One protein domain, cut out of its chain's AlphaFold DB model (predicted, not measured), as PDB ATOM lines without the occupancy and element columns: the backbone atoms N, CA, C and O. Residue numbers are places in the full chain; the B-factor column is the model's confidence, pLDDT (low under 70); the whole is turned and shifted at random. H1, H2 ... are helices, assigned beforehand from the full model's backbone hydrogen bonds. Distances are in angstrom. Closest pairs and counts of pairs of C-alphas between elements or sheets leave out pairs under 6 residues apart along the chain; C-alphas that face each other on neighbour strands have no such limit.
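What this domain is: This is residues 67 to 119 of the 310 residues of an uncharacterized protein of Perkinsus marinus (strain ATCC 50983 / TXsc) (UniProt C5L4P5). One long helix, H1, makes the whole length of a rod, and a short helix, H2, folds back beside its last turns as a lopsided hairpin. Residues 67 to 95 of H1 stick out free of any partner. The printed part has 53 residues with two named helices, H1 then H2, and no named strand; the class is all helix. It is extended, with a radius of gyration of the C-alphas of 18.6 A and spans of 59 by 19 by 8 A.

How they stand to each other: H1, residues 67 to 105, and H2, residues 110 to 118, form a helical hairpin through a tight link of 4 residues. They only just touch, with 3 pairs of C-alphas within 8 A, and H1 does so with residues 100 to 104 alone. The closest C-alphas are those of Lys 100 and Ile 113, 7.7 A apart. The helices run opposite ways at a shallow tilt of 32 degrees. In H1 and H2 every O i to N i+4 pair is within hydrogen-bond range.

Where its parts are: H1 measures 57.0 A from C-alpha 67 at (-9.833, -0.779, -41.827) to C-alpha 105 at (42.285, -23.297, -37.182). H2 measures 12.9 A and ends at C-alpha 118, (30.335, -10.526, -25.252).

The domain as a whole: The two C-alphas farthest apart, those of Asn 67 and Gly 107, are 59.7 A apart. The printed part has no cut. Mean pLDDT of the printed part is 77.8; residues 67 to 72, 110, 112 to 113 and 116 to 119 are under 70.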
ATOM      1  N   ASN A  67     -10.551  -0.110 -42.913       57.16
ATOM      2  CA  ASN A  67      -9.833  -0.779 -41.827       57.16
ATOM      3  C   ASN A  67      -9.275  -2.162 -42.211       57.16
ATOM      4  O   ASN A  67      -8.282  -2.597 -41.628       57.16
ATOM      5  N   GLY A  68      -9.868  -2.850 -43.195       60.66
ATOM      6  CA  GLY A  68      -9.410  -4.182 -43.618       60.66
ATOM      7  C   GLY A  68      -8.046  -4.145 -44.317       60.66
ATOM      8  O   GLY A  68      -7.168  -4.952 -44.020       60.66
ATOM      9  N   LEU A  69      -7.827  -3.146 -45.181       63.59
ATOM     10  CA  LEU A  69      -6.566  -2.973 -45.911       63.59
ATOM     11  C   LEU A  69      -5.398  -2.638 -44.974       63.59
ATOM     12  O   LEU A  69      -4.299  -3.164 -45.137       63.59
ATOM     13  N   ALA A  70      -5.635  -1.762 -43.993       58.44
ATOM     14  CA  ALA A  70      -4.630  -1.412 -42.996       58.44
ATOM     15  C   ALA A  70      -4.216  -2.643 -42.176       58.44
ATOM     16  O   ALA A  70      -3.023  -2.879 -41.992       58.44
ATOM     17  N   TYR A  71      -5.186  -3.468 -41.770       62.31
ATOM     18  CA  TYR A  71      -4.918  -4.702 -41.034       62.31
ATOM     19  C   TYR A  71      -4.158  -5.737 -41.873       62.31
ATOM     20  O   TYR A  71      -3.191  -6.322 -41.395       62.31
ATOM     21  N   ALA A  72      -4.540  -5.928 -43.140       68.00
ATOM     22  CA  ALA A  72      -3.835  -6.833 -44.046       68.00
ATOM     23  C   ALA A  72      -2.368  -6.413 -44.240       68.00
ATOM     24  O   ALA A  72      -1.472  -7.247 -44.135       68.00
ATOM     25  N   ARG A  73      -2.108  -5.113 -44.436       71.44
ATOM     26  CA  ARG A  73      -0.743  -4.569 -44.541       71.44
ATOM     27  C   ARG A  73       0.049  -4.719 -43.247       71.44
ATOM     28  O   ARG A  73       1.237  -5.020 -43.301       71.44
ATOM     29  N   GLN A  74      -0.594  -4.522 -42.097       72.25
ATOM     30  CA  GLN A  74       0.040  -4.736 -40.799       72.25
ATOM     31  C   GLN A  74       0.438  -6.207 -40.623       72.25
ATOM     32  O   GLN A  74       1.589  -6.490 -40.306       72.25
ATOM     33  N   ARG A  75      -0.468  -7.148 -40.915       74.56
ATOM     34  CA  ARG A  75      -0.165  -8.585 -40.858       74.56
ATOM     35  C   ARG A  75       0.923  -8.999 -41.838       74.56
ATOM     36  O   ARG A  75       1.785  -9.801 -41.493       74.56
ATOM     37  N   GLU A  76       0.919  -8.441 -43.042       76.38
ATOM     38  CA  GLU A  76       1.981  -8.680 -44.015       76.38
ATOM     39  C   GLU A  76       3.340  -8.168 -43.510       76.38
ATOM     40  O   GLU A  76       4.349  -8.859 -43.660       76.38
ATOM     41  N   ALA A  77       3.376  -6.996 -42.870       74.19
ATOM     42  CA  ALA A  77       4.591  -6.455 -42.266       74.19
ATOM     43  C   ALA A  77       5.111  -7.339 -41.119       74.19
ATOM     44  O   ALA A  77       6.299  -7.650 -41.098       74.19
ATOM     45  N   GLU A  78       4.232  -7.810 -40.229       75.75
ATOM     46  CA  GLU A  78       4.584  -8.722 -39.129       75.75
ATOM     47  C   GLU A  78       5.160 -10.053 -39.648       75.75
ATOM     48  O   GLU A  78       6.199 -10.518 -39.180       75.75
ATOM     49  N   LEU A  79       4.536 -10.653 -40.669       83.94
ATOM     50  CA  LEU A  79       5.036 -11.890 -41.282       83.94
ATOM     51  C   LEU A  79       6.403 -11.692 -41.945       83.94
ATOM     52  O   LEU A  79       7.290 -12.540 -41.808       83.94
ATOM     53  N   ARG A  80       6.593 -10.568 -42.644       84.62
ATOM     54  CA  ARG A  80       7.889 -10.208 -43.235       84.62
ATOM     55  C   ARG A  80       8.947 -10.001 -42.156       84.62
ATOM     56  O   ARG A  80      10.068 -10.469 -42.329       84.62
ATOM     57  N   GLU A  81       8.604  -9.367 -41.039       89.69
ATOM     58  CA  GLU A  81       9.522  -9.179 -39.917       89.69
ATOM     59  C   GLU A  81       9.969 -10.518 -39.318       89.69
ATOM     60  O   GLU A  81      11.168 -10.750 -39.160       89.69
ATOM     61  N   LEU A  82       9.036 -11.438 -39.055       89.69
ATOM     62  CA  LEU A  82       9.356 -12.782 -38.560       89.69
ATOM     63  C   LEU A  82      10.266 -13.547 -39.531       89.69
ATOM     64  O   LEU A  82      11.233 -14.192 -39.113       89.69
ATOM     65  N   HIS A  83       9.992 -13.448 -40.832       89.00
ATOM     66  CA  HIS A  83      10.820 -14.067 -41.860       89.00
ATOM     67  C   HIS A  83      12.239 -13.481 -41.888       89.00
ATOM     68  O   HIS A  83      13.219 -14.229 -41.883       89.00
ATOM     69  N   LEU A  84      12.367 -12.151 -41.838       94.25
ATOM     70  CA  LEU A  84      13.659 -11.466 -41.801       94.25
ATOM     71  C   LEU A  84      14.439 -11.788 -40.525       94.25
ATOM     72  O   LEU A  84      15.636 -12.050 -40.606       94.25
ATOM     73  N   ARG A  85      13.782 -11.858 -39.362       89.81
ATOM     74  CA  ARG A  85      14.415 -12.292 -38.105       89.81
ATOM     75  C   ARG A  85      14.991 -13.703 -38.225       89.81
ATOM     76  O   ARG A  85      16.115 -13.932 -37.784       89.81
ATOM     77  N   ARG A  86      14.273 -14.627 -38.877       91.75
ATOM     78  CA  ARG A  86      14.756 -15.994 -39.144       91.75
ATOM     79  C   ARG A  86      15.943 -16.020 -40.113       91.75
ATOM     80  O   ARG A  86      16.873 -16.797 -39.917       91.75
ATOM     81  N   ILE A  87      15.939 -15.184 -41.152       92.38
ATOM     82  CA  ILE A  87      17.095 -15.058 -42.055       92.38
ATOM     83  C   ILE A  87      18.297 -14.499 -41.290       92.38
ATOM     84  O   ILE A  87      19.390 -15.051 -41.370       92.38
ATOM     85  N   LEU A  88      18.097 -13.440 -40.505       90.38
ATOM     86  CA  LEU A  88      19.157 -12.813 -39.723       90.38
ATOM     87  C   LEU A  88      19.747 -13.769 -38.686       90.38
ATOM     88  O   LEU A  88      20.966 -13.799 -38.535       90.38
ATOM     89  N   SER A  89      18.927 -14.572 -38.000       86.38
ATOM     90  CA  SER A  89      19.430 -15.573 -37.053       86.38
ATOM     91  C   SER A  89      20.273 -16.642 -37.751       86.38
ATOM     92  O   SER A  89      21.355 -16.962 -37.265       86.38
ATOM     93  N   ARG A  90      19.857 -17.113 -38.936       89.31
ATOM     94  CA  ARG A  90      20.651 -18.046 -39.752       89.31
ATOM     95  C   ARG A  90      21.965 -17.429 -40.218       89.31
ATOM     96  O   ARG A  90      23.013 -18.037 -40.035       89.31
ATOM     97  N   VAL A  91      21.941 -16.215 -40.771       90.06
ATOM     98  CA  VAL A  91      23.157 -15.515 -41.226       90.06
ATOM     99  C   VAL A  91      24.120 -15.284 -40.063       90.06
ATOM    100  O   VAL A  91      25.326 -15.466 -40.220       90.06
ATOM    101  N   ARG A  92      23.600 -14.928 -38.882       83.75
ATOM    102  CA  ARG A  92      24.399 -14.835 -37.656       83.75
ATOM    103  C   ARG A  92      25.013 -16.185 -37.305       83.75
ATOM    104  O   ARG A  92      26.223 -16.241 -37.139       83.75
ATOM    105  N   GLY A  93      24.224 -17.260 -37.274       83.81
ATOM    106  CA  GLY A  93      24.716 -18.619 -37.030       83.81
ATOM    107  C   GLY A  93      25.835 -19.029 -37.990       83.81
ATOM    108  O   GLY A  93      26.883 -19.481 -37.543       83.81
ATOM    109  N   PHE A  94      25.680 -18.770 -39.292       86.38
ATOM    110  CA  PHE A  94      26.725 -19.036 -40.287       86.38
ATOM    111  C   PHE A  94      27.995 -18.215 -40.057       86.38
ATOM    112  O   PHE A  94      29.098 -18.747 -40.166       86.38
ATOM    113  N   ARG A  95      27.862 -16.923 -39.733       83.88
ATOM    114  CA  ARG A  95      29.018 -16.081 -39.391       83.88
ATOM    115  C   ARG A  95      29.720 -16.599 -38.142       83.88
ATOM    116  O   ARG A  95      30.938 -16.702 -38.159       83.88
ATOM    117  N   PHE A  96      28.966 -16.965 -37.107       79.88
ATOM    118  CA  PHE A  96      29.514 -17.520 -35.872       79.88
ATOM    119  C   PHE A  96      30.198 -18.868 -36.097       79.88
ATOM    120  O   PHE A  96      31.290 -19.067 -35.578       79.88
ATOM    121  N   GLY A  97      29.620 -19.751 -36.913       86.00
ATOM    122  CA  GLY A  97      30.234 -21.026 -37.286       86.00
ATOM    123  C   GLY A  97      31.566 -20.830 -38.008       86.00
ATOM    124  O   GLY A  97      32.574 -21.385 -37.583       86.00
ATOM    125  N   LYS A  98      31.600 -19.960 -39.029       86.94
ATOM    126  CA  LYS A  98      32.840 -19.622 -39.753       86.94
ATOM    127  C   LYS A  98      33.891 -18.985 -38.850       86.94
ATOM    128  O   LYS A  98      35.065 -19.316 -38.969       86.94
ATOM    129  N   LEU A  99      33.480 -18.089 -37.948       80.00
ATOM    130  CA  LEU A  99      34.393 -17.485 -36.981       80.00
ATOM    131  C   LEU A  99      34.964 -18.562 -36.053       80.00
ATOM    132  O   LEU A  99      36.175 -18.664 -35.920       80.00
ATOM    133  N   LYS A 100      34.110 -19.410 -35.466       82.06
ATOM    134  CA  LYS A 100      34.542 -20.492 -34.573       82.06
ATOM    135  C   LYS A 100      35.538 -21.418 -35.273       82.06
ATOM    136  O   LYS A 100      36.533 -21.792 -34.668       82.06
ATOM    137  N   GLN A 101      35.300 -21.736 -36.544       86.19
ATOM    138  CA  GLN A 101      36.192 -22.564 -37.351       86.19
ATOM    139  C   GLN A 101      37.545 -21.875 -37.597       86.19
ATOM    140  O   GLN A 101      38.569 -22.439 -37.243       86.19
ATOM    141  N   ALA A 102      37.554 -20.611 -38.036       82.75
ATOM    142  CA  ALA A 102      38.790 -19.847 -38.242       82.75
ATOM    143  C   ALA A 102      39.630 -19.677 -36.960       82.75
ATOM    144  O   ALA A 102      40.856 -19.658 -37.019       82.75
ATOM    145  N   TYR A 103      38.986 -19.552 -35.795       76.50
ATOM    146  CA  TYR A 103      39.687 -19.484 -34.510       76.50
ATOM    147  C   TYR A 103      40.234 -20.844 -34.059       76.50
ATOM    148  O   TYR A 103      41.340 -20.890 -33.523       76.50
ATOM    149  N   LYS A 104      39.498 -21.939 -34.306       81.88
ATOM    150  CA  LYS A 104      40.001 -23.306 -34.097       81.88
ATOM    151  C   LYS A 104      41.223 -23.577 -34.972       81.88
ATOM    152  O   LYS A 104      42.227 -24.063 -34.466       81.88
ATOM    153  N   ASP A 105      41.169 -23.173 -36.239       85.31
ATOM    154  CA  ASP A 105      42.285 -23.297 -37.182       85.31
ATOM    155  C   ASP A 105      43.503 -22.452 -36.752       85.31
ATOM    156  O   ASP A 105      44.643 -22.797 -37.053       85.31
ATOM    157  N   ALA A 106      43.280 -21.364 -36.004       84.44
ATOM    158  CA  ALA A 106      44.328 -20.510 -35.442       84.44
ATOM    159  C   ALA A 106      44.885 -20.997 -34.087       84.44
ATOM    160  O   ALA A 106      45.748 -20.324 -33.520       84.44
ATOM    161  N   GLY A 107      44.397 -22.124 -33.551       81.56
ATOM    162  CA  GLY A 107      44.885 -22.717 -32.301       81.56
ATOM    163  C   GLY A 107      44.642 -21.870 -31.047       81.56
ATOM    164  O   GLY A 107      45.375 -22.014 -30.073       81.56
ATOM    165  N   ARG A 108      43.657 -20.961 -31.065       72.19
ATOM    166  CA  ARG A 108      43.312 -20.125 -29.903       72.19
ATOM    167  C   ARG A 108      42.253 -20.790 -29.028       72.19
ATOM    168  O   ARG A 108      41.328 -21.418 -29.539       72.19
ATOM    169  N   GLU A 109      42.379 -20.609 -27.717       75.06
ATOM    170  CA  GLU A 109      41.469 -21.175 -26.720       75.06
ATOM    171  C   GLU A 109      40.051 -20.583 -26.839       75.06
ATOM    172  O   GLU A 109      39.861 -19.397 -27.127       75.06
ATOM    173  N   GLU A 110      39.022 -21.412 -26.620       69.75
ATOM    174  CA  GLU A 110      37.613 -21.029 -26.812       69.75
ATOM    175  C   GLU A 110      37.147 -19.899 -25.861       69.75
ATOM    176  O   GLU A 110      36.138 -19.232 -26.122       69.75
ATOM    177  N   GLU A 111      37.892 -19.634 -24.786       70.00
ATOM    178  CA  GLU A 111      37.595 -18.599 -23.790       70.00
ATOM    179  C   GLU A 111      37.848 -17.173 -24.309       70.00
ATOM    180  O   GLU A 111      37.041 -16.272 -24.054       70.00
ATOM    181  N   GLU A 112      38.880 -16.967 -25.139       68.81
ATOM    182  CA  GLU A 112      39.113 -15.682 -25.821       68.81
ATOM    183  C   GLU A 112      37.996 -15.365 -26.826       68.81
ATOM    184  O   GLU A 112      37.624 -14.208 -27.035       68.81
ATOM    185  N   ILE A 113      37.409 -16.398 -27.433       67.38
ATOM    186  CA  ILE A 113      36.302 -16.252 -28.381       67.38
ATOM    187  C   ILE A 113      35.037 -15.806 -27.639       67.38
ATOM    188  O   ILE A 113      34.348 -14.884 -28.084       67.38
ATOM    189  N   LYS A 114      34.733 -16.422 -26.488       71.25
ATOM    190  CA  LYS A 114      33.583 -16.041 -25.649       71.25
ATOM    191  C   LYS A 114      33.713 -14.609 -25.111       71.25
ATOM    192  O   LYS A 114      32.703 -13.902 -25.061       71.25
ATOM    193  N   SER A 115      34.920 -14.156 -24.756       72.69
ATOM    194  CA  SER A 115      35.149 -12.790 -24.258       72.69
ATOM    195  C   SER A 115      34.995 -11.728 -25.359       72.69
ATOM    196  O   SER A 115      34.297 -10.732 -25.157       72.69
ATOM    197  N   LEU A 116      35.520 -11.981 -26.564       66.75
ATOM    198  CA  LEU A 116      35.323 -11.116 -27.736       66.75
ATOM    199  C   LEU A 116      33.857 -11.079 -28.202       66.75
ATOM    200  O   LEU A 116      33.369 -10.032 -28.630       66.75
ATOM    201  N   MET A 117      33.117 -12.187 -28.075       64.00
ATOM    202  CA  MET A 117      31.697 -12.253 -28.450       64.00
ATOM    203  C   MET A 117      30.757 -11.502 -27.492       64.00
ATOM    204  O   MET A 117      29.690 -11.060 -27.926       64.00
ATOM    205  N   LYS A 118      31.129 -11.313 -26.217       67.31
ATOM    206  CA  LYS A 118      30.335 -10.526 -25.252       67.31
ATOM    207  C   LYS A 118      30.422  -9.004 -25.486       67.31
ATOM    208  O   LYS A 118      29.549  -8.279 -25.014       67.31
ATOM    209  N   MET A 119      31.413  -8.511 -26.234       49.19
ATOM    210  CA  MET A 119      31.818  -7.095 -26.199       49.19
ATOM    211  C   MET A 119      31.201  -6.085 -27.200       49.19
ATOM    212  O   MET A 119      31.315  -4.896 -26.912       49.19
TER     213      MET A 119